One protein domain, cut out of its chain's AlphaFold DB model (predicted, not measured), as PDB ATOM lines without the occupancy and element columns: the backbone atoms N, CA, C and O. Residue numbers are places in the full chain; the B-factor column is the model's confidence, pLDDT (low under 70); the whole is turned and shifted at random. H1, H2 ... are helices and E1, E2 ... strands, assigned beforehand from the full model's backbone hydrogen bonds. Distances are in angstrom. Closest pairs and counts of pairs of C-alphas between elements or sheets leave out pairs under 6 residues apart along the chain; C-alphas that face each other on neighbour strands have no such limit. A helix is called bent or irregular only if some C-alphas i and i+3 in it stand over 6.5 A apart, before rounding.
ATOM      1  N   VAL A 221     299.291 299.468 278.092       91.06
ATOM      2  CA  VAL A 221     300.642 299.437 278.664       91.06
ATOM      3  C   VAL A 221     300.794 298.222 279.555       91.06
ATOM      4  O   VAL A 221     300.045 298.061 280.518       91.06
ATOM      5  N   VAL A 222     301.799 297.406 279.264       95.62
ATOM      6  CA  VAL A 222     302.192 296.255 280.074       95.62
ATOM      7  C   VAL A 222     303.469 296.618 280.825       95.62
ATOM      8  O   VAL A 222     304.527 296.810 280.226       95.62
ATOM      9  N   TYR A 223     303.357 296.757 282.142       94.88
ATOM     10  CA  TYR A 223     304.490 296.963 283.028       94.88
ATOM     11  C   TYR A 223     305.067 295.618 283.456       94.88
ATOM     12  O   TYR A 223     304.332 294.783 283.975       94.88
ATOM     13  N   VAL A 224     306.372 295.453 283.269       93.94
ATOM     14  CA  VAL A 224     307.153 294.278 283.683       93.94
ATOM     15  C   VAL A 224     308.244 294.689 284.675       93.94
ATOM     16  O   VAL A 224     308.530 295.885 284.847       93.94
ATOM     17  N   GLU A 225     308.853 293.721 285.353       88.81
ATOM     18  CA  GLU A 225     309.823 293.981 286.415       88.81
ATOM     19  C   GLU A 225     311.180 294.429 285.872       88.81
ATOM     20  O   GLU A 225     311.732 295.426 286.352       88.81
ATOM     21  N   GLY A 226     311.693 293.734 284.858       86.31
ATOM     22  CA  GLY A 226     313.034 293.904 284.311       86.31
ATOM     23  C   GLY A 226     313.074 294.294 282.833       86.31
ATOM     24  O   GLY A 226     312.107 294.187 282.084       86.31
ATOM     25  N   GLU A 227     314.243 294.764 282.386       87.56
ATOM     26  CA  GLU A 227     314.495 295.019 280.961       87.56
ATOM     27  C   GLU A 227     314.588 293.710 280.156       87.56
ATOM     28  O   GLU A 227     314.140 293.653 279.010       87.56
ATOM     29  N   HIS A 228     315.144 292.651 280.757       91.31
ATOM     30  CA  HIS A 228     315.276 291.338 280.120       91.31
ATOM     31  C   HIS A 228     313.910 290.744 279.770       91.31
ATOM     32  O   HIS A 228     313.740 290.251 278.659       91.31
ATOM     33  N   ASP A 229     312.908 290.912 280.634       93.12
ATOM     34  CA  ASP A 229     311.535 290.458 280.402       93.12
ATOM     35  C   ASP A 229     310.979 291.026 279.093       93.12
ATOM     36  O   ASP A 229     310.387 290.304 278.296       93.12
ATOM     37  N   ILE A 230     311.236 292.310 278.808       93.88
ATOM     38  CA  ILE A 230     310.815 292.944 277.550       93.88
ATOM     39  C   ILE A 230     311.470 292.254 276.351       93.88
ATOM     40  O   ILE A 230     310.800 292.022 275.343       93.88
ATOM     41  N   LYS A 231     312.772 291.949 276.430       95.06
ATOM     42  CA  LYS A 231     313.513 291.290 275.340       95.06
ATOM     43  C   LYS A 231     312.981 289.878 275.103       95.06
ATOM     44  O   LYS A 231     312.680 289.537 273.961       95.06
ATOM     45  N   LEU A 232     312.784 289.111 276.176       96.69
ATOM     46  CA  LEU A 232     312.257 287.749 276.118       96.69
ATOM     47  C   LEU A 232     310.822 287.714 275.581       96.69
ATOM     48  O   LEU A 232     310.548 286.957 274.657       96.69
ATOM     49  N   ILE A 233     309.928 288.582 276.071       97.44
ATOM     50  CA  ILE A 233     308.546 288.683 275.570       97.44
ATOM     51  C   ILE A 233     308.540 289.061 274.085       97.44
ATOM     52  O   ILE A 233     307.779 288.487 273.309       97.44
ATOM     53  N   LYS A 234     309.396 289.994 273.648       96.56
ATOM     54  CA  LYS A 234     309.471 290.361 272.227       96.56
ATOM     55  C   LYS A 234     309.970 289.213 271.348       96.56
ATOM     56  O   LYS A 234     309.375 288.973 270.303       96.56
ATOM     57  N   LYS A 235     311.027 288.503 271.762       96.38
ATOM     58  CA  LYS A 235     311.544 287.337 271.023       96.38
ATOM     59  C   LYS A 235     310.501 286.219 270.972       96.38
ATOM     60  O   LYS A 235     310.225 285.711 269.889       96.38
ATOM     61  N   ALA A 236     309.870 285.907 272.104       97.00
ATOM     62  CA  ALA A 236     308.801 284.919 272.190       97.00
ATOM     63  C   ALA A 236     307.642 285.256 271.247       97.00
ATOM     64  O   ALA A 236     307.140 284.378 270.557       97.00
ATOM     65  N   ALA A 237     307.241 286.528 271.170       96.56
ATOM     66  CA  ALA A 237     306.150 286.929 270.293       96.56
ATOM     67  C   ALA A 237     306.452 286.659 268.818       96.56
ATOM     68  O   ALA A 237     305.572 286.196 268.107       96.56
ATOM     69  N   ILE A 238     307.684 286.921 268.377       95.31
ATOM     70  CA  ILE A 238     308.116 286.652 266.999       95.31
ATOM     71  C   ILE A 238     308.141 285.140 266.737       95.31
ATOM     72  O   ILE A 238     307.601 284.669 265.743       95.31
ATOM     73  N   LEU A 239     308.734 284.357 267.644       96.31
ATOM     74  CA  LEU A 239     308.868 282.907 267.459       96.31
ATOM     75  C   LEU A 239     307.530 282.154 267.529       96.31
ATOM     76  O   LEU A 239     307.388 281.106 266.904       96.31
ATOM     77  N   LEU A 240     306.556 282.676 268.279       96.44
ATOM     78  CA  LEU A 240     305.249 282.047 268.503       96.44
ATOM     79  C   LEU A 240     304.123 282.640 267.636       96.44
ATOM     80  O   LEU A 240     302.963 282.269 267.815       96.44
ATOM     81  N   GLY A 241     304.422 283.576 266.728       95.12
ATOM     82  CA  GLY A 241     303.417 284.198 265.853       95.12
ATOM     83  C   GLY A 241     302.429 285.134 266.574       95.12
ATOM     84  O   GLY A 241     301.270 285.253 266.170       95.12
ATOM     85  N   GLN A 242     302.851 285.755 267.681       95.94
ATOM     86  CA  GLN A 242     302.048 286.636 268.543       95.94
ATOM     87  C   GLN A 242     302.343 288.133 268.319       95.94
ATOM     88  O   GLN A 242     302.014 288.981 269.154       95.94
ATOM     89  N   GLU A 243     302.938 288.513 267.186       94.38
ATOM     90  CA  GLU A 243     303.313 289.899 266.874       94.38
ATOM     91  C   GLU A 243     302.102 290.838 266.840       94.38
ATOM     92  O   GLU A 243     302.186 291.983 267.284       94.38
ATOM     93  N   LYS A 244     300.931 290.335 266.433       92.19
ATOM     94  CA  LYS A 244     299.667 291.093 266.476       92.19
ATOM     95  C   LYS A 244     299.281 291.533 267.891       92.19
ATOM     96  O   LYS A 244     298.601 292.546 268.051       92.19
ATOM     97  N   ILE A 245     299.672 290.778 268.922       93.12
ATOM     98  CA  ILE A 245     299.460 291.177 270.319       93.12
ATOM     99  C   ILE A 245     300.459 292.273 270.691       93.12
ATOM    100  O   ILE A 245     300.052 293.275 271.278       93.12
ATOM    101  N   LEU A 246     301.730 292.150 270.285       91.50
ATOM    102  CA  LEU A 246     302.736 293.202 270.492       91.50
ATOM    103  C   LEU A 246     302.341 294.535 269.852       91.50
ATOM    104  O   LEU A 246     302.577 295.593 270.428       91.50
ATOM    105  N   GLU A 247     301.718 294.509 268.677       90.00
ATOM    106  CA  GLU A 247     301.245 295.719 268.004       90.00
ATOM    107  C   GLU A 247     300.202 296.483 268.829       90.00
ATOM    108  O   GLU A 247     300.151 297.711 268.742       90.00
ATOM    109  N   LYS A 248     299.434 295.783 269.673       90.00
ATOM    110  CA  LYS A 248     298.375 296.338 270.532       90.00
ATOM    111  C   LYS A 248     298.851 296.745 271.926       90.00
ATOM    112  O   LYS A 248     298.041 297.240 272.709       90.00
ATOM    113  N   ILE A 249     300.125 296.536 272.264       92.44
ATOM    114  CA  ILE A 249     300.654 296.853 273.595       92.44
ATOM    115  C   ILE A 249     301.948 297.667 273.548       92.44
ATOM    116  O   ILE A 249     302.696 297.667 272.574       92.44
ATOM    117  N   GLU A 250     302.229 298.364 274.639       90.94
ATOM    118  CA  GLU A 250     303.515 298.991 274.912       90.94
ATOM    119  C   GLU A 250     304.109 298.369 276.182       90.94
ATOM    120  O   GLU A 250     303.521 298.441 277.261       90.94
ATOM    121  N   LEU A 251     305.288 297.757 276.059       91.25
ATOM    122  CA  LEU A 251     306.011 297.151 277.180       91.25
ATOM    123  C   LEU A 251     306.888 298.195 277.884       91.25
ATOM    124  O   LEU A 251     307.683 298.875 277.233       91.25
ATOM    125  N   ARG A 252     306.783 298.299 279.213       89.00
ATOM    126  CA  ARG A 252     307.580 299.222 280.041       89.00
ATOM    127  C   ARG A 252     308.168 298.508 281.256       89.00
ATOM    128  O   ARG A 252     307.443 297.853 281.991       89.00
ATOM    129  N   GLN A 253     309.453 298.708 281.530       87.25
ATOM    130  CA  GLN A 253     310.102 298.148 282.724       87.25
ATOM    131  C   GLN A 253     309.976 299.089 283.929       87.25
ATOM    132  O   GLN A 253     309.899 300.321 283.764       87.25
ATOM    133  N   ARG A 254     309.961 298.525 285.146       84.12
ATOM    134  CA  ARG A 254     309.891 299.298 286.399       84.12
ATOM    135  C   ARG A 254     310.882 298.894 287.489       84.12
ATOM    136  O   ARG A 254     310.712 299.310 288.630       84.12
ATOM    137  N   SER A 255     311.977 298.227 287.147       80.44
ATOM    138  CA  SER A 255     313.075 297.915 288.076       80.44
ATOM    139  C   SER A 255     312.588 297.198 289.351       80.44
ATOM    140  O   SER A 255     312.870 297.628 290.472       80.44
ATOM    141  N   GLY A 256     311.819 296.122 289.158       80.50
ATOM    142  CA  GLY A 256     311.334 295.207 290.198       80.50
ATOM    143  C   GLY A 256     309.906 295.452 290.708       80.50
ATOM    144  O   GLY A 256     309.364 296.563 290.642       80.50
ATOM    145  N   PHE A 257     309.313 294.410 291.303       88.69
ATOM    146  CA  PHE A 257     307.915 294.393 291.754       88.69
ATOM    147  C   PHE A 257     307.530 295.507 292.737       88.69
ATOM    148  O   PHE A 257     306.387 295.958 292.740       88.69
ATOM    149  N   LYS A 258     308.456 296.006 293.571       89.19
ATOM    150  CA  LYS A 258     308.149 297.079 294.541       89.19
ATOM    151  C   LYS A 258     307.694 298.369 293.857       89.19
ATOM    152  O   LYS A 258     306.910 299.127 294.423       89.19
ATOM    153  N   ASN A 259     308.191 298.648 292.655       84.50
ATOM    154  CA  ASN A 259     307.746 299.806 291.887       84.50
ATOM    155  C   ASN A 259     306.439 299.521 291.139       84.50
ATOM    156  O   ASN A 259     305.635 300.439 290.992       84.50
ATOM    157  N   LEU A 260     306.181 298.268 290.746       89.81
ATOM    158  CA  LEU A 260     304.850 297.855 290.291       89.81
ATOM    159  C   LEU A 260     303.815 298.058 291.406       89.81
ATOM    160  O   LEU A 260     302.780 298.666 291.160       89.81
ATOM    161  N   ASP A 261     304.139 297.699 292.653       90.81
ATOM    162  CA  ASP A 261     303.273 297.948 293.815       90.81
ATOM    163  C   ASP A 261     302.984 299.444 294.015       90.81
ATOM    164  O   ASP A 261     301.849 299.827 294.295       90.81
ATOM    165  N   LYS A 262     303.985 300.318 293.830       86.06
ATOM    166  CA  LYS A 262     303.770 301.775 293.871       86.06
ATOM    167  C   LYS A 262     302.805 302.235 292.784       86.06
ATOM    168  O   LYS A 262     301.941 303.056 293.068       86.06
ATOM    169  N   ILE A 263     302.935 301.712 291.565       85.00
ATOM    170  CA  ILE A 263     302.039 302.033 290.446       85.00
ATOM    171  C   ILE A 263     300.619 301.540 290.737       85.00
ATOM    172  O   ILE A 263     299.667 302.300 290.566       85.00
ATOM    173  N   TRP A 264     300.485 300.302 291.212       89.44
ATOM    174  CA  TRP A 264     299.210 299.717 291.616       89.44
ATOM    175  C   TRP A 264     298.513 300.587 292.664       89.44
ATOM    176  O   TRP A 264     297.380 301.019 292.464       89.44
ATOM    177  N   ASN A 265     299.218 300.905 293.752       88.31
ATOM    178  CA  ASN A 265     298.682 301.711 294.846       88.31
ATOM    179  C   ASN A 265     298.368 303.141 294.404       88.31
ATOM    180  O   ASN A 265     297.338 303.679 294.790       88.31
ATOM    181  N   PHE A 266     299.219 303.751 293.574       82.31
ATOM    182  CA  PHE A 266     298.972 305.083 293.031       82.31
ATOM    183  C   PHE A 266     297.640 305.129 292.281       82.31
ATOM    184  O   PHE A 266     296.800 305.963 292.597       82.31
ATOM    185  N   TYR A 267     297.403 304.211 291.344       79.75
ATOM    186  CA  TYR A 267     296.157 304.221 290.579       79.75
ATOM    187  C   TYR A 267     294.941 303.792 291.406       79.75
ATOM    188  O   TYR A 267     293.879 304.391 291.270       79.75
ATOM    189  N   LYS A 268     295.092 302.814 292.308       80.62
ATOM    190  CA  LYS A 268     294.004 302.376 293.196       80.62
ATOM    191  C   LYS A 268     293.550 303.492 294.144       80.62
ATOM    192  O   LYS A 268     292.358 303.630 294.397       80.62
ATOM    193  N   ASN A 269     294.489 304.305 294.628       78.31
ATOM    194  CA  ASN A 269     294.205 305.406 295.549       78.31
ATOM    195  C   ASN A 269     293.713 306.683 294.852       78.31
ATOM    196  O   ASN A 269     293.174 307.549 295.531       78.31
ATOM    197  N   ASN A 270     293.905 306.822 293.536       59.91
ATOM    198  CA  ASN A 270     293.587 308.050 292.800       59.91
ATOM    199  C   ASN A 270     292.486 307.869 291.726       59.91
ATOM    200  O   ASN A 270     292.492 308.572 290.724       59.91
ATOM    201  N   SER A 271     291.520 306.971 291.956       54.84
ATOM    202  CA  SER A 271     290.379 306.672 291.062       54.84
ATOM    203  C   SER A 271     290.749 306.104 289.675       54.84
ATOM    204  O   SER A 271     291.781 306.401 289.076       54.84
ATOM    205  N   VAL A 272     289.859 305.268 289.118       50.75
ATOM    206  CA  VAL A 272     290.017 304.622 287.792       50.75
ATOM    207  C   VAL A 272     290.153 305.653 286.657       50.75
ATOM    208  O   VAL A 272     290.699 305.364 285.599       50.75
ATOM    209  N   GLU A 273     289.712 306.883 286.879       45.16
ATOM    210  CA  GLU A 273     289.591 307.932 285.865       45.16
ATOM    211  C   GLU A 273     290.934 308.538 285.436       45.16
ATOM    212  O   GLU A 273     291.038 309.094 284.343       45.16
ATOM    213  N   ILE A 274     291.993 308.435 286.255       48.94
ATOM    214  CA  ILE A 274     293.361 308.847 285.861       48.94
ATOM    215  C   ILE A 274     293.947 307.848 284.844       48.94
ATOM    216  O   ILE A 274     294.945 308.094 284.159       48.94
ATOM    217  N   ILE A 275     293.317 306.684 284.707       57.81
ATOM    218  CA  ILE A 275     293.797 305.580 283.894       57.81
ATOM    219  C   ILE A 275     293.300 305.764 282.455       57.81
ATOM    220  O   ILE A 275     292.432 305.044 281.994       57.81
ATOM    221  N   ALA A 276     293.926 306.672 281.705       64.38
ATOM    222  CA  ALA A 276     293.568 306.971 280.305       64.38
ATOM    223  C   ALA A 276     293.670 305.782 279.311       64.38
ATOM    224  O   ALA A 276     293.257 305.881 278.163       64.38
ATOM    225  N   GLN A 277     294.264 304.660 279.726       75.75
ATOM    226  CA  GLN A 277     294.536 303.491 278.879       75.75
ATOM    227  C   GLN A 277     294.618 302.234 279.741       75.75
ATOM    228  O   GLN A 277     295.094 302.330 280.880       75.75
ATOM    229  N   LYS A 278     294.254 301.069 279.184       85.94
ATOM    230  CA  LYS A 278     294.426 299.769 279.850       85.94
ATOM    231  C   LYS A 278     295.876 299.603 280.317       85.94
ATOM    232  O   LYS A 278     296.815 299.791 279.540       85.94
ATOM    233  N   LYS A 279     296.054 299.275 281.593       89.94
ATOM    234  CA  LYS A 279     297.347 299.025 282.234       89.94
ATOM    235  C   LYS A 279     297.345 297.625 282.818       89.94
ATOM    236  O   LYS A 279     296.460 297.281 283.596       89.94
ATOM    237  N   ILE A 280     298.351 296.848 282.453       95.31
ATOM    238  CA  ILE A 280     298.575 295.496 282.952       95.31
ATOM    239  C   ILE A 280     299.896 295.533 283.709       95.31
ATOM    240  O   ILE A 280     300.921 295.888 283.142       95.31
ATOM    241  N   LEU A 281     299.868 295.238 285.001       96.31
ATOM    242  CA  LEU A 281     301.061 295.057 285.816       96.31
ATOM    243  C   LEU A 281     301.307 293.555 285.881       96.31
ATOM    244  O   LEU A 281     300.535 292.840 286.523       96.31
ATOM    245  N   LEU A 282     302.330 293.101 285.160       97.31
ATOM    246  CA  LEU A 282     302.725 291.705 285.071       97.31
ATOM    247  C   LEU A 282     303.861 291.453 286.065       97.31
ATOM    248  O   LEU A 282     304.950 292.005 285.920       97.31
ATOM    249  N   TYR A 283     303.561 290.663 287.086       97.00
ATOM    250  CA  TYR A 283     304.472 290.294 288.161       97.00
ATOM    251  C   TYR A 283     305.095 288.925 287.895       97.00
ATOM    252  O   TYR A 283     304.430 288.034 287.358       97.00
ATOM    253  N   ASP A 284     306.333 288.738 288.342       94.00
ATOM    254  CA  ASP A 284     307.007 287.445 288.292       94.00
ATOM    255  C   ASP A 284     306.372 286.438 289.262       94.00
ATOM    256  O   ASP A 284     305.706 286.796 290.244       94.00
ATOM    257  N   CYS A 285     306.586 285.149 288.994       91.88
ATOM    258  CA  CYS A 285     305.935 284.059 289.718       91.88
ATOM    259  C   CYS A 285     306.308 283.980 291.208       91.88
ATOM    260  O   CYS A 285     305.538 283.462 292.017       91.88
ATOM    261  N   ASP A 286     307.468 284.514 291.591       88.81
ATOM    262  CA  ASP A 286     308.012 284.492 292.952       88.81
ATOM    263  C   ASP A 286     307.591 285.686 293.818       88.81
ATOM    264  O   ASP A 286     307.934 285.772 294.997       88.81
ATOM    265  N   THR A 287     306.780 286.596 293.280       86.75
ATOM    266  CA  THR A 287     306.250 287.741 294.040       86.75
ATOM    267  C   THR A 287     305.077 287.382 294.958       86.75
ATOM    268  O   THR A 287     304.693 288.187 295.813       86.75
ATOM    269  N   HIS A 288     304.486 286.193 294.773       83.62
ATOM    270  CA  HIS A 288     303.310 285.689 295.493       83.62
ATOM    271  C   HIS A 288     302.114 286.661 295.508       83.62
ATOM    272  O   HIS A 288     301.331 286.691 296.462       83.62
ATOM    273  N   LYS A 289     301.964 287.484 294.463       89.62
ATOM    274  CA  LYS A 289     300.832 288.407 294.330       89.62
ATOM    275  C   LYS A 289     299.596 287.668 293.829       89.62
ATOM    276  O   LYS A 289     299.681 286.833 292.931       89.62
ATOM    277  N   SER A 290     298.440 288.015 294.386       91.25
ATOM    278  CA  SER A 290     297.151 287.590 293.851       91.25
ATOM    279  C   SER A 290     296.754 288.459 292.662       91.25
ATOM    280  O   SER A 290     296.903 289.688 292.709       91.25
ATOM    281  N   ASP A 291     296.177 287.824 291.647       94.38
ATOM    282  CA  ASP A 291     295.532 288.527 290.548       94.38
ATOM    283  C   ASP A 291     294.405 289.420 291.083       94.38
ATOM    284  O   ASP A 291     293.651 289.038 291.981       94.38
ATOM    285  N   GLU A 292     294.313 290.642 290.566       93.62
ATOM    286  CA  GLU A 292     293.293 291.611 290.975       93.62
ATOM    287  C   GLU A 292     292.965 292.545 289.806       93.62
ATOM    288  O   GLU A 292     293.839 292.890 289.003       93.62
ATOM    289  N   ASN A 293     291.710 292.984 289.738       88.81
ATOM    290  CA  ASN A 293     291.227 293.975 288.779       88.81
ATOM    291  C   ASN A 293     290.779 295.217 289.551       88.81
ATOM    292  O   ASN A 293     290.159 295.104 290.609       88.81
ATOM    293  N   PHE A 294     291.056 296.401 289.018       79.75
ATOM    294  CA  PHE A 294     290.495 297.648 289.524       79.75
ATOM    295  C   PHE A 294     289.794 298.378 288.376       79.75
ATOM    296  O   PHE A 294     290.425 299.027 287.536       79.75
ATOM    297  N   GLY A 295     288.472 298.199 288.311       74.94
ATOM    298  CA  GLY A 295     287.681 298.540 287.130       74.94
ATOM    299  C   GLY A 295     288.111 297.740 285.892       74.94
ATOM    300  O   GLY A 295     288.726 296.682 286.003       74.94
ATOM    301  N   ASN A 296     287.830 298.284 284.705       77.94
ATOM    302  CA  ASN A 296     288.128 297.638 283.414       77.94
ATOM    303  C   ASN A 296     289.418 298.165 282.751       77.94
ATOM    304  O   ASN A 296     289.649 297.950 281.559       77.94
ATOM    305  N   LEU A 297     290.233 298.924 283.493       83.31
ATOM    306  CA  LEU A 297     291.398 299.637 282.956       83.31
ATOM    307  C   LEU A 297     292.707 299.328 283.694       83.31
ATOM    308  O   LEU A 297     293.768 299.646 283.158       83.31
ATOM    309  N   LEU A 298     292.673 298.698 284.872       87.88
ATOM    310  CA  LEU A 298     293.870 298.338 285.635       87.88
ATOM    311  C   LEU A 298     293.826 296.880 286.078       87.88
ATOM    312  O   LEU A 298     292.921 296.461 286.798       87.88
ATOM    313  N   TYR A 299     294.853 296.138 285.686       93.75
ATOM    314  CA  TYR A 299     294.960 294.706 285.910       93.75
ATOM    315  C   TYR A 299     296.291 294.391 286.573       93.75
ATOM    316  O   TYR A 299     297.341 294.836 286.115       93.75
ATOM    317  N   LYS A 300     296.243 293.604 287.641       95.56
ATOM    318  CA  LYS A 300     297.404 292.981 288.268       95.56
ATOM    319  C   LYS A 300     297.352 291.496 287.963       95.56
ATOM    320  O   LYS A 300     296.344 290.849 288.254       95.56
ATOM    321  N   ARG A 301     298.408 290.991 287.339       96.69
ATOM    322  CA  ARG A 301     298.536 289.589 286.948       96.69
ATOM    323  C   ARG A 301     299.889 289.060 287.358       96.69
ATOM    324  O   ARG A 301     300.888 289.751 287.180       96.69
ATOM    325  N   THR A 302     299.907 287.835 287.848       96.25
ATOM    326  CA  THR A 302     301.134 287.129 288.204       96.25
ATOM    327  C   THR A 302     301.390 286.021 287.192       96.25
ATOM    328  O   THR A 302     300.492 285.243 286.869       96.25
ATOM    329  N   ILE A 303     302.618 285.935 286.679       95.69
ATOM    330  CA  ILE A 303     303.036 284.811 285.840       95.69
ATOM    331  C   ILE A 303     302.949 283.535 286.691       95.69
ATOM    332  O   ILE A 303     303.477 283.503 287.802       95.69
ATOM    333  N   PRO A 304     302.292 282.466 286.220       93.19
ATOM    334  CA  PRO A 304     302.168 281.252 287.010       93.19
ATOM    335  C   PRO A 304     303.503 280.504 287.108       93.19
ATOM    336  O   PRO A 304     304.236 280.354 286.130       93.19
ATOM    337  N   THR A 305     303.791 279.966 288.291       92.06
ATOM    338  CA  THR A 305     304.912 279.041 288.499       92.06
ATOM    339  C   THR A 305     304.648 277.723 287.769       92.06
ATOM    340  O   THR A 305     303.582 277.123 287.946       92.06
ATOM    341  N   ILE A 306     305.620 277.230 286.997       90.44
ATOM    342  CA  ILE A 306     305.497 275.937 286.318       90.44
ATOM    343  C   ILE A 306     306.117 274.858 287.204       90.44
ATOM    344  O   ILE A 306     307.313 274.848 287.488       90.44
ATOM    345  N   LYS A 307     305.287 273.924 287.672       86.69
ATOM    346  CA  LYS A 307     305.746 272.839 288.547       86.69
ATOM    347  C   LYS A 307     306.678 271.888 287.793       86.69
ATOM    348  O   LYS A 307     306.361 271.453 286.692       86.69
ATOM    349  N   GLY A 308     307.781 271.507 288.438       82.38
ATOM    350  CA  GLY A 308     308.750 270.545 287.898       82.38
ATOM    351  C   GLY A 308     309.813 271.152 286.976       82.38
ATOM    352  O   GLY A 308     310.656 270.413 286.468       82.38
ATOM    353  N   HIS A 309     309.794 272.470 286.766       88.88
ATOM    354  CA  HIS A 309     310.874 273.180 286.087       88.88
ATOM    355  C   HIS A 309     312.068 273.410 287.015       88.88
ATOM    356  O   HIS A 309     311.920 273.467 288.235       88.88
ATOM    357  N   ILE A 310     313.260 273.523 286.419       89.62
ATOM    358  CA  ILE A 310     314.504 273.756 287.164       89.62
ATOM    359  C   ILE A 310     314.473 275.139 287.815       89.62
ATOM    360  O   ILE A 310     314.726 275.239 289.011       89.62
ATOM    361  N   ILE A 311     314.158 276.180 287.039       93.06
ATOM    362  CA  ILE A 311     314.090 277.566 287.509       93.06
ATOM    363  C   ILE A 311     312.728 277.829 288.146       93.06
ATOM    364  O   ILE A 311     311.700 277.542 287.539       93.06
ATOM    365  N   THR A 312     312.722 278.403 289.349       89.56
ATOM    366  CA  THR A 312     311.496 278.623 290.140       89.56
ATOM    367  C   THR A 312     311.138 280.095 290.345       89.56
ATOM    368  O   THR A 312     310.127 280.396 290.982       89.56
ATOM    369  N   LYS A 313     311.943 281.016 289.804       90.81
ATOM    370  CA  LYS A 313     311.795 282.466 289.984       90.81
ATOM    371  C   LYS A 313     311.903 283.234 288.678       90.81
ATOM    372  O   LYS A 313     312.574 282.778 287.751       90.81
ATOM    373  N   GLY A 314     311.314 284.429 288.670       92.50
ATOM    374  CA  GLY A 314     311.338 285.321 287.523       92.50
ATOM    375  C   GLY A 314     310.521 284.808 286.339       92.50
ATOM    376  O   GLY A 314     309.962 283.707 286.350       92.50
ATOM    377  N   ILE A 315     310.499 285.594 285.267       94.88
ATOM    378  CA  ILE A 315     309.969 285.160 283.969       94.88
ATOM    379  C   ILE A 315     310.703 283.920 283.426       94.88
ATOM    380  O   ILE A 315     310.134 283.144 282.657       94.88
ATOM    381  N   GLU A 316     311.945 283.683 283.857       95.62
ATOM    382  CA  GLU A 316     312.770 282.565 283.404       95.62
ATOM    383  C   GLU A 316     312.248 281.190 283.859       95.62
ATOM    384  O   GLU A 316     312.589 280.181 283.240       95.62
ATOM    385  N   ASN A 317     311.344 281.130 284.847       95.12
ATOM    386  CA  ASN A 317     310.589 279.912 285.190       95.12
ATOM    387  C   ASN A 317     309.801 279.337 283.989       95.12
ATOM    388  O   ASN A 317     309.476 278.148 283.964       95.12
ATOM    389  N   LEU A 318     309.508 280.150 282.968       96.19
ATOM    390  CA  LEU A 318     308.827 279.690 281.757       96.19
ATOM    391  C   LEU A 318     309.717 278.818 280.855       96.19
ATOM    392  O   LEU A 318     309.192 278.038 280.061       96.19
ATOM    393  N   PHE A 319     311.044 278.869 280.981       95.75
ATOM    394  CA  PHE A 319     311.913 277.994 280.194       95.75
ATOM    395  C   PHE A 319     311.818 276.542 280.661       95.75
ATOM    396  O   PHE A 319     311.792 276.248 281.856       95.75
ATOM    397  N   SER A 320     311.768 275.619 279.699       93.94
ATOM    398  CA  SER A 320     311.686 274.190 279.995       93.94
ATOM    399  C   SER A 320     312.955 273.685 280.690       93.94
ATOM    400  O   SER A 320     314.050 274.217 280.493       93.94
ATOM    401  N   SER A 321     312.843 272.591 281.448       92.75
ATOM    402  CA  SER A 321     314.015 271.934 282.044       92.75
ATOM    403  C   SER A 321     315.062 271.536 280.998       92.75
ATOM    404  O   SER A 321     316.252 271.566 281.298       92.75
ATOM    405  N   TYR A 322     314.642 271.204 279.771       92.94
ATOM    406  CA  TYR A 322     315.553 270.913 278.663       92.94
ATOM    407  C   TYR A 322     316.347 272.159 278.244       92.94
ATOM    408  O   TYR A 322     317.575 272.130 278.251       92.94
ATOM    409  N   THR A 323     315.662 273.275 277.985       94.56
ATOM    410  CA  THR A 323     316.281 274.560 277.618       94.56
ATOM    411  C   THR A 323     317.291 275.016 278.674       94.56
ATOM    412  O   THR A 323     318.407 275.419 278.353       94.56
ATOM    413  N   ILE A 324     316.938 274.889 279.957       95.00
ATOM    414  CA  ILE A 324     317.831 275.242 281.067       95.00
ATOM    415  C   ILE A 324     319.036 274.294 281.153       95.00
ATOM    416  O   ILE A 324     320.148 274.744 281.421       95.00
ATOM    417  N   GLN A 325     318.866 272.996 280.890       94.12
ATOM    418  CA  GLN A 325     319.996 272.060 280.826       94.12
ATOM    419  C   GLN A 325     320.965 272.399 279.690       94.12
ATOM    420  O   GLN A 325     322.176 272.343 279.901       94.12
ATOM    421  N   GLU A 326     320.463 272.788 278.517       94.75
ATOM    422  CA  GLU A 326     321.310 273.265 277.418       94.75
ATOM    423  C   GLU A 326     322.031 274.569 277.788       94.75
ATOM    424  O   GLU A 326     323.230 274.701 277.536       94.75
ATOM    425  N   ALA A 327     321.358 275.481 278.495       94.19
ATOM    426  CA  ALA A 327     321.972 276.702 279.016       94.19
ATOM    427  C   ALA A 327     323.136 276.395 279.972       94.19
ATOM    428  O   ALA A 327     324.223 276.951 279.831       94.19
ATOM    429  N   ILE A 328     322.947 275.453 280.901       94.12
ATOM    430  CA  ILE A 328     323.983 275.017 281.851       94.12
ATOM    431  C   ILE A 328     325.164 274.358 281.126       94.12
ATOM    432  O   ILE A 328     326.316 274.553 281.523       94.12
ATOM    433  N   LYS A 329     324.904 273.574 280.067       95.00
ATOM    434  CA  LYS A 329     325.962 272.982 279.229       95.00
ATOM    435  C   LYS A 329     326.763 274.055 278.496       95.00
ATOM    436  O   LYS A 329     327.976 273.905 278.378       95.00
ATOM    437  N   HIS A 330     326.100 275.112 278.027       94.06
ATOM    438  CA  HIS A 330     326.751 276.243 277.372       94.06
ATOM    439  C   HIS A 330     327.598 277.059 278.358       94.06
ATOM    440  O   HIS A 330     328.787 277.268 278.123       94.06
ATOM    441  N   LYS A 331     327.005 277.483 279.481       95.00
ATOM    442  CA  LYS A 331     327.694 278.217 280.544       95.00
ATOM    443  C   LYS A 331     327.077 277.895 281.905       95.00
ATOM    444  O   LYS A 331     325.976 278.327 282.233       95.00
ATOM    445  N   LYS A 332     327.829 277.176 282.744       93.12
ATOM    446  CA  LYS A 332     327.372 276.753 284.083       93.12
ATOM    447  C   LYS A 332     327.019 277.921 285.009       93.12
ATOM    448  O   LYS A 332     326.132 277.774 285.835       93.12
ATOM    449  N   GLU A 333     327.698 279.058 284.854       93.94
ATOM    450  CA  GLU A 333     327.487 280.278 285.652       93.94
ATOM    451  C   GLU A 333     326.103 280.908 285.434       93.94
ATOM    452  O   GLU A 333     325.685 281.737 286.234       93.94
ATOM    453  N   PHE A 334     325.363 280.505 284.394       95.25
ATOM    454  CA  PHE A 334     324.013 281.012 284.155       95.25
ATOM    455  C   PHE A 334     323.029 280.686 285.277       95.25
ATOM    456  O   PHE A 334     322.097 281.458 285.483       95.25
ATOM    457  N   VAL A 335     323.199 279.568 285.989       94.75
ATOM    458  CA  VAL A 335     322.222 279.099 286.979       94.75
ATOM    459  C   VAL A 335     322.866 278.979 288.351       94.75
ATOM    460  O   VAL A 335     323.825 278.232 288.537       94.75
ATOM    461  N   ASP A 336     322.272 279.657 289.329       91.88
ATOM    462  CA  ASP A 336     322.583 279.460 290.737       91.88
ATOM    463  C   ASP A 336     321.690 278.356 291.309       91.88
ATOM    464  O   ASP A 336     320.463 278.457 291.266       91.88
ATOM    465  N   PHE A 337     322.302 277.341 291.917       90.06
ATOM    466  CA  PHE A 337     321.604 276.307 292.684       90.06
ATOM    467  C   PHE A 337     321.751 276.600 294.176       90.06
ATOM    468  O   PHE A 337     322.867 276.605 294.704       90.06
ATOM    469  N   LYS A 338     320.640 276.859 294.871       87.12
ATOM    470  CA  LYS A 338     320.633 277.181 296.306       87.12
ATOM    471  C   LYS A 338     319.745 276.202 297.058       87.12
ATOM    472  O   LYS A 338     318.587 276.005 296.712       87.12
ATOM    473  N   THR A 339     320.266 275.639 298.144       86.00
ATOM    474  CA  THR A 339     319.473 274.839 299.086       86.00
ATOM    475  C   THR A 339     319.289 275.627 300.373       86.00
ATOM    476  O   THR A 339     320.260 275.929 301.068       86.00
ATOM    477  N   ILE A 340     318.041 275.938 300.707       82.44
ATOM    478  CA  ILE A 340     317.666 276.578 301.964       82.44
ATOM    479  C   ILE A 340     317.134 275.505 302.910       82.44
ATOM    480  O   ILE A 340     316.276 274.697 302.555       82.44
ATOM    481  N   LYS A 341     317.667 275.495 304.131       88.25
ATOM    482  CA  LYS A 341     317.219 274.629 305.222       88.25
ATOM    483  C   LYS A 341     316.872 275.496 306.418       88.25
ATOM    484  O   LYS A 341     317.626 276.410 306.754       88.25
ATOM    485  N   GLY A 342     315.762 275.205 307.080       84.12
ATOM    486  CA  GLY A 342     315.367 275.931 308.282       84.12
ATOM    487  C   GLY A 342     314.250 275.234 309.037       84.12
ATOM    488  O   GLY A 342     313.844 274.132 308.688       84.12
ATOM    489  N   SER A 343     313.734 275.884 310.079       86.31
ATOM    490  CA  SER A 343     312.542 275.421 310.785       86.31
ATOM    491  C   SER A 343     311.489 276.524 310.841       86.31
ATOM    492  O   SER A 343     311.787 277.680 311.134       86.31
ATOM    493  N   ASN A 344     310.237 276.177 310.538       77.19
ATOM    494  CA  ASN A 344     309.092 277.068 310.692       77.19
ATOM    495  C   ASN A 344     308.156 276.479 311.751       77.19
ATOM    496  O   ASN A 344     307.581 275.407 311.559       77.19
ATOM    497  N   ARG A 345     308.049 277.158 312.903       80.50
ATOM    498  CA  ARG A 345     307.277 276.697 314.076       80.50
ATOM    499  C   ARG A 345     307.622 275.253 314.489       80.50
ATOM    500  O   ARG A 345     306.737 274.456 314.780       80.50
ATOM    501  N   GLY A 346     308.913 274.913 314.474       81.38
ATOM    502  CA  GLY A 346     309.419 273.592 314.867       81.38
ATOM    503  C   GLY A 346     309.320 272.497 313.798       81.38
ATOM    504  O   GLY A 346     309.786 271.391 314.048       81.38
ATOM    505  N   LYS A 347     308.767 272.776 312.610       80.69
ATOM    506  CA  LYS A 347     308.841 271.862 311.458       80.69
ATOM    507  C   LYS A 347     310.034 272.228 310.590       80.69
ATOM    508  O   LYS A 347     310.097 273.356 310.101       80.69
ATOM    509  N   GLU A 348     310.962 271.294 310.413       89.12
ATOM    510  CA  GLU A 348     312.047 271.463 309.448       89.12
ATOM    511  C   GLU A 348     311.480 271.598 308.032       89.12
ATOM    512  O   GLU A 348     310.538 270.898 307.657       89.12
ATOM    513  N   TYR A 349     312.052 272.512 307.256       85.06
ATOM    514  CA  TYR A 349     311.778 272.658 305.837       85.06
ATOM    515  C   TYR A 349     313.083 272.636 305.046       85.06
ATOM    516  O   TYR A 349     314.138 273.074 305.514       85.06
ATOM    517  N   TYR A 350     312.961 272.110 303.834       81.69
ATOM    518  CA  TYR A 350     314.019 271.982 302.850       81.69
ATOM    519  C   TYR A 350     313.463 272.539 301.544       81.69
ATOM    520  O   TYR A 350     312.429 272.066 301.072       81.69
ATOM    521  N   GLU A 351     314.112 273.560 300.998       79.75
ATOM    522  CA  GLU A 351     313.690 274.215 299.764       79.75
ATOM    523  C   GLU A 351     314.883 274.359 298.822       79.75
ATOM    524  O   GLU A 351     315.930 274.893 299.196       79.75
ATOM    525  N   GLU A 352     314.731 273.858 297.600       81.94
ATOM    526  CA  GLU A 352     315.675 274.099 296.514       81.94
ATOM    527  C   GLU A 352     315.175 275.284 295.694       81.94
ATOM    528  O   GLU A 352     314.060 275.278 295.170       81.94
ATOM    529  N   ILE A 353     316.006 276.314 295.606       81.19
ATOM    530  CA  ILE A 353     315.749 277.509 294.816       81.19
ATOM    531  C   ILE A 353     316.811 277.559 293.736       81.19
ATOM    532  O   ILE A 353     317.988 277.772 294.037       81.19
ATOM    533  N   ASN A 354     316.382 277.414 292.485       90.00
ATOM    534  CA  ASN A 354     317.260 277.618 291.345       90.00
ATOM    535  C   ASN A 354     316.766 278.820 290.551       90.00
ATOM    536  O   ASN A 354     315.581 278.942 290.230       90.00
ATOM    537  N   GLU A 355     317.686 279.727 290.260       92.31
ATOM    538  CA  GLU A 355     317.409 280.988 289.583       92.31
ATOM    539  C   GLU A 355     318.533 281.292 288.594       92.31
ATOM    540  O   GLU A 355     319.666 280.837 288.767       92.31
ATOM    541  N   ILE A 356     318.224 282.061 287.550       94.00
ATOM    542  CA  ILE A 356     319.279 282.605 286.697       94.00
ATOM    543  C   ILE A 356     320.114 283.562 287.545       94.00
ATOM    544  O   ILE A 356     319.564 284.465 288.188       94.00
ATOM    545  N   ASN A 357     321.431 283.351 287.554       92.50
ATOM    546  CA  ASN A 357     322.360 284.163 288.322       92.50
ATOM    547  C   ASN A 357     322.187 285.638 287.934       92.50
ATOM    548  O   ASN A 357     322.142 285.996 286.755       92.50
ATOM    549  N   LYS A 358     322.065 286.502 288.944       89.81
ATOM    550  CA  LYS A 358     321.741 287.920 288.764       89.81
ATOM    551  C   LYS A 358     322.731 288.647 287.849       89.81
ATOM    552  O   LYS A 358     322.296 289.474 287.049       89.81
ATOM    553  N   ASP A 359     324.020 288.341 287.966       91.88
ATOM    554  CA  ASP A 359     325.086 288.983 287.192       91.88
ATOM    555  C   ASP A 359     325.184 288.404 285.769       91.88
ATOM    556  O   ASP A 359     325.722 289.039 284.865       91.88
ATOM    557  N   GLU A 360     324.573 287.239 285.539       93.94
ATOM    558  CA  GLU A 360     324.539 286.545 284.252       93.94
ATOM    559  C   GLU A 360     323.198 286.669 283.517       93.94
ATOM    560  O   GLU A 360     323.101 286.245 282.367       93.94
ATOM    561  N   LYS A 361     322.168 287.290 284.112       90.94
ATOM    562  CA  LYS A 361     320.845 287.468 283.476       90.94
ATOM    563  C   LYS A 361     320.931 288.100 282.087       90.94
ATOM    564  O   LYS A 361     320.216 287.684 281.176       90.94
ATOM    565  N   ALA A 362     321.815 289.081 281.910       91.69
ATOM    566  CA  ALA A 362     322.035 289.716 280.615       91.69
ATOM    567  C   ALA A 362     322.614 288.738 279.584       91.69
ATOM    568  O   ALA A 362     322.067 288.628 278.488       91.69
ATOM    569  N   ASN A 363     323.649 287.989 279.966       94.56
ATOM    570  CA  ASN A 363     324.320 287.019 279.100       94.56
ATOM    571  C   ASN A 363     323.396 285.845 278.754       94.56
ATOM    572  O   ASN A 363     323.326 285.434 277.599       94.56
ATOM    573  N   PHE A 364     322.636 285.342 279.732       95.62
ATOM    574  CA  PHE A 364     321.623 284.312 279.512       95.62
ATOM    575  C   PHE A 364     320.541 284.797 278.542       95.62
ATOM    576  O   PHE A 364     320.209 284.094 277.591       95.62
ATOM    577  N   CYS A 365     320.020 286.014 278.745       95.12
ATOM    578  CA  CYS A 365     319.014 286.614 277.868       95.12
ATOM    579  C   CYS A 365     319.532 286.791 276.433       95.12
ATOM    580  O   CYS A 365     318.784 286.557 275.487       95.12
ATOM    581  N   GLU A 366     320.783 287.214 276.256       94.75
ATOM    582  CA  GLU A 366     321.401 287.355 274.936       94.75
ATOM    583  C   GLU A 366     321.584 285.994 274.258       94.75
ATOM    584  O   GLU A 366     321.180 285.818 273.107       94.75
ATOM    585  N   TRP A 367     322.097 285.010 275.000       95.75
ATOM    586  CA  TRP A 367     322.276 283.646 274.520       95.75
ATOM    587  C   TRP A 367     320.951 283.015 274.075       95.75
ATOM    588  O   TRP A 367     320.850 282.573 272.932       95.75
ATOM    589  N   ILE A 368     319.911 283.033 274.915       94.88
ATOM    590  CA  ILE A 368     318.630 282.405 274.563       94.88
ATOM    591  C   ILE A 368     317.906 283.158 273.441       94.88
ATOM    592  O   ILE A 368     317.265 282.544 272.598       94.88
ATOM    593  N   CYS A 369     318.043 284.485 273.352       93.44
ATOM    594  CA  CYS A 369     317.475 285.247 272.235       93.44
ATOM    595  C   CYS A 369     318.213 285.016 270.906       93.44
ATOM    596  O   CYS A 369     317.642 285.292 269.845       93.44
ATOM    597  N   SER A 370     319.459 284.534 270.953       92.00
ATOM    598  CA  SER A 370     320.223 284.145 269.763       92.00
ATOM    599  C   SER A 370     319.774 282.803 269.180       92.00
ATOM    600  O   SER A 370     320.073 282.523 268.021       92.00
ATOM    601  N   THR A 371     319.021 281.993 269.937       85.56
ATOM    602  CA  THR A 371     318.409 280.770 269.410       85.56
ATOM    603  C   THR A 371     317.126 281.113 268.637       85.56
ATOM    604  O   THR A 371     316.377 282.027 268.991       85.56
ATOM    605  N   ASP A 372     316.866 280.383 267.550       80.94
ATOM    606  CA  ASP A 372     315.635 280.503 266.746       80.94
ATOM    607  C   ASP A 372     314.676 279.326 266.994       80.94
ATOM    608  O   ASP A 372     313.913 278.906 266.126       80.94
ATOM    609  N   SER A 373     314.722 278.772 268.205       90.56
ATOM    610  CA  SER A 373     313.895 277.643 268.622       90.56
ATOM    611  C   SER A 373     312.585 278.137 269.233       90.56
ATOM    612  O   SER A 373     312.555 278.642 270.355       90.56
ATOM    613  N   ALA A 374     311.475 277.970 268.510       91.25
ATOM    614  CA  ALA A 374     310.145 278.266 269.047       91.25
ATOM    615  C   ALA A 374     309.792 277.379 270.256       91.25
ATOM    616  O   ALA A 374     309.110 277.832 271.176       91.25
ATOM    617  N   ASP A 375     310.311 276.148 270.295       92.62
ATOM    618  CA  ASP A 375     310.087 275.209 271.397       92.62
ATOM    619  C   ASP A 375     310.665 275.716 272.726       92.62
ATOM    620  O   ASP A 375     310.039 275.521 273.772       92.62
ATOM    621  N   ASP A 376     311.793 276.438 272.700       93.06
ATOM    622  CA  ASP A 376     312.394 277.025 273.907       93.06
ATOM    623  C   ASP A 376     311.486 278.082 274.551       93.06
ATOM    624  O   ASP A 376     311.475 278.244 275.773       93.06
ATOM    625  N   PHE A 377     310.679 278.768 273.741       96.31
ATOM    626  CA  PHE A 377     309.776 279.826 274.186       96.31
ATOM    627  C   PHE A 377     308.328 279.368 274.352       96.31
ATOM    628  O   PHE A 377     307.502 280.168 274.777       96.31
ATOM    629  N   LYS A 378     307.994 278.101 274.092       95.31
ATOM    630  CA  LYS A 378     306.610 277.596 274.063       95.31
ATOM    631  C   LYS A 378     305.750 278.021 275.259       95.31
ATOM    632  O   LYS A 378     304.605 278.427 275.092       95.31
ATOM    633  N   ASN A 379     306.290 277.992 276.475       96.44
ATOM    634  CA  ASN A 379     305.507 278.348 277.664       96.44
ATOM    635  C   ASN A 379     305.241 279.858 277.809       96.44
ATOM    636  O   ASN A 379     304.397 280.241 278.615       96.44
ATOM    637  N   PHE A 380     305.901 280.722 277.028       97.12
ATOM    638  CA  PHE A 380     305.598 282.157 276.977       97.12
ATOM    639  C   PHE A 380     304.226 282.448 276.356       97.12
ATOM    640  O   PHE A 380     303.698 283.541 276.569       97.12
ATOM    641  N   GLU A 381     303.592 281.477 275.683       96.62
ATOM    642  CA  GLU A 381     302.183 281.556 275.264       96.62
ATOM    643  C   GLU A 381     301.261 282.010 276.403       96.62
ATOM    644  O   GLU A 381     300.295 282.738 276.168       96.62
ATOM    645  N   ILE A 382     301.581 281.657 277.654       96.75
ATOM    646  CA  ILE A 382     300.778 282.049 278.811       96.75
ATOM    647  C   ILE A 382     300.725 283.564 279.018       96.75
ATOM    648  O   ILE A 382     299.674 284.090 279.375       96.75
ATOM    649  N   ILE A 383     301.820 284.280 278.745       97.56
ATOM    650  CA  ILE A 383     301.871 285.743 278.858       97.56
ATOM    651  C   ILE A 383     300.954 286.365 277.807       97.56
ATOM    652  O   ILE A 383     300.160 287.255 278.115       97.56
ATOM    653  N   PHE A 384     301.024 285.870 276.571       97.62
ATOM    654  CA  PHE A 384     300.180 286.350 275.480       97.62
ATOM    655  C   PHE A 384     298.708 286.058 275.726       97.62
ATOM    656  O   PHE A 384     297.879 286.931 275.489       97.62
ATOM    657  N   LYS A 385     298.391 284.889 276.289       96.38
ATOM    658  CA  LYS A 385     297.037 284.552 276.722       96.38
ATOM    659  C   LYS A 385     296.524 285.525 277.786       96.38
ATOM    660  O   LYS A 385     295.470 286.117 277.586       96.38
ATOM    661  N   ILE A 386     297.296 285.768 278.853       96.38
ATOM    662  CA  ILE A 386     296.944 286.741 279.906       96.38
ATOM    663  C   ILE A 386     296.637 288.116 279.295       96.38
ATOM    664  O   ILE A 386     295.639 288.749 279.640       96.38
ATOM    665  N   ILE A 387     297.494 288.585 278.385       96.44
ATOM    666  CA  ILE A 387     297.331 289.888 277.736       96.44
ATOM    667  C   ILE A 387     296.099 289.893 276.822       96.44
ATOM    668  O   ILE A 387     295.302 290.828 276.904       96.44
ATOM    669  N   SER A 388     295.914 288.872 275.979       94.38
ATOM    670  CA  SER A 388     294.783 288.791 275.041       94.38
ATOM    671  C   SER A 388     293.451 288.751 275.779       94.38
ATOM    672  O   SER A 388     292.564 289.539 275.457       94.38
ATOM    673  N   ASP A 389     293.350 287.934 276.831       93.25
ATOM    674  CA  ASP A 389     292.138 287.817 277.644       93.25
ATOM    675  C   ASP A 389     291.729 289.188 278.220       93.25
ATOM    676  O   ASP A 389     290.555 289.564 278.190       93.25
ATOM    677  N   ILE A 390     292.696 289.996 278.673       93.06
ATOM    678  CA  ILE A 390     292.454 291.361 279.173       93.06
ATOM    679  C   ILE A 390     292.065 292.331 278.048       93.06
ATOM    680  O   ILE A 390     291.197 293.200 278.218       93.06
ATOM    681  N   LEU A 391     292.726 292.242 276.895       89.00
ATOM    682  CA  LEU A 391     292.438 293.115 275.760       89.00
ATOM    683  C   LEU A 391     291.022 292.880 275.222       89.00
ATOM    684  O   LEU A 391     290.329 293.863 274.948       89.00
ATOM    685  N   GLU A 392     290.588 291.624 275.160       86.88
ATOM    686  CA  GLU A 392     289.278 291.184 274.666       86.88
ATOM    687  C   GLU A 392     288.155 291.304 275.705       86.88
ATOM    688  O   GLU A 392     286.985 291.332 275.335       86.88
ATOM    689  N   GLY A 393     288.490 291.455 276.991       79.69
ATOM    690  CA  GLY A 393     287.500 291.572 278.067       79.69
ATOM    691  C   GLY A 393     286.975 290.225 278.572       79.69
ATOM    692  O   GLY A 393     285.907 290.176 279.172       79.69
TER     693      GLY A 393
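This is residues 221 to 393 of the 396 residues of an uncharacterized protein of Ignavibacteria bacterium GWA2_35_9 (UniProt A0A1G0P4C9). A strongly twisted sheet of five strands has H3 over one face and H1 and H7 over the other; beyond one end of these layers lie H5 and H6, with H6 packed on H1. From there the long hairpin E6 and E7 runs out as an arm, and its tip, residues 343 to 348, sticks out free. The 173 printed residues hold seven named helices and seven named strands, in the order E1 H1 H2 E2 H3 E3 E4 E5 H4 H5 E6 E7 H6 H7. The class is mixed; the whole is compact, with a radius of gyration of the C-alphas of 17.2 A, and flat, spanning 49 by 48 by 25 A.

The mixed sheet runs E2, residues 249 to 253, E1, 221 to 224, E3, 279 to 283, E5, 298 to 302, and E4, 292 to 294. E2, E1, E3 and E5 are parallel, neighbour to neighbour, with N 222 and O 250 at 2.8 A, N 223 and O 280 at 2.8 A, and N 281 and O 299 at 2.8 A, within hydrogen-bond range. The hairpin E4 and E5 is antiparallel, with N 294 and O 298 at 2.9 A. H1, residues 227 to 239, is on the sheet over E2, at a height of 11.1 A. H7, residues 374 to 392, is on the same face over E3, at a height of 8.3 A. H3, residues 257 to 269, is on the opposite face over E3 and E5, at a height of 9.2 A: three layers, helices on both faces of a sheet. E1, H1, H2, residues 243 to 247, and E2 form a strand-helix-strand unit, two parallel neighbour strands joined through helices, with a right-handed crossover; E2, H3 and E3 form a split one, E1 between its strands, also right-handed. H1 and H7 touch, about perpendicular at 82 degrees, closest at the C-alphas of Leu 239 and Ala 374, 5.1 A. H6, residues 361 to 370, touches H1 at a shallow tilt of 14 degrees, the same way, closest at the C-alphas of Lys 235 and Cys 369, 6.4 A. H4, residues 315 to 318, only just touches H7, with 3 pairs of C-alphas within 8 A, closest Leu 318 and Asn 379, 5.4 A. H5, residues 321 to 330, is close but not clearly touching H6, the closest C-alphas being Ala 327 and Phe 364, 7.6 A. The hairpin E6, residues 335 to 344, and E7, 347 to 356, is antiparallel, with N 340 and O 351 at 2.8 A. Every O i to N i+4 pair is within range in H1, H2, H3, H5 and H6, and 9 of 15 in H7; H4 is too short for one.

E1 begins at C-alpha 221, (300.642, 299.437, 278.664), and H7 ends at C-alpha 392, (289.278, 291.184, 274.666). E7 is 28.9 A long, E6 27.2 A and H7 25.2 A. H7 is irregular, C-alphas 376 and 379 being 8.0 A apart.

The two C-alphas farthest apart, Glu 247 and Gly 346, are 52.5 A apart. The printed part has no cut; the link from E5 to H4, residues 303 to 314, is long. Residues 270 to 276 have pLDDT under 70.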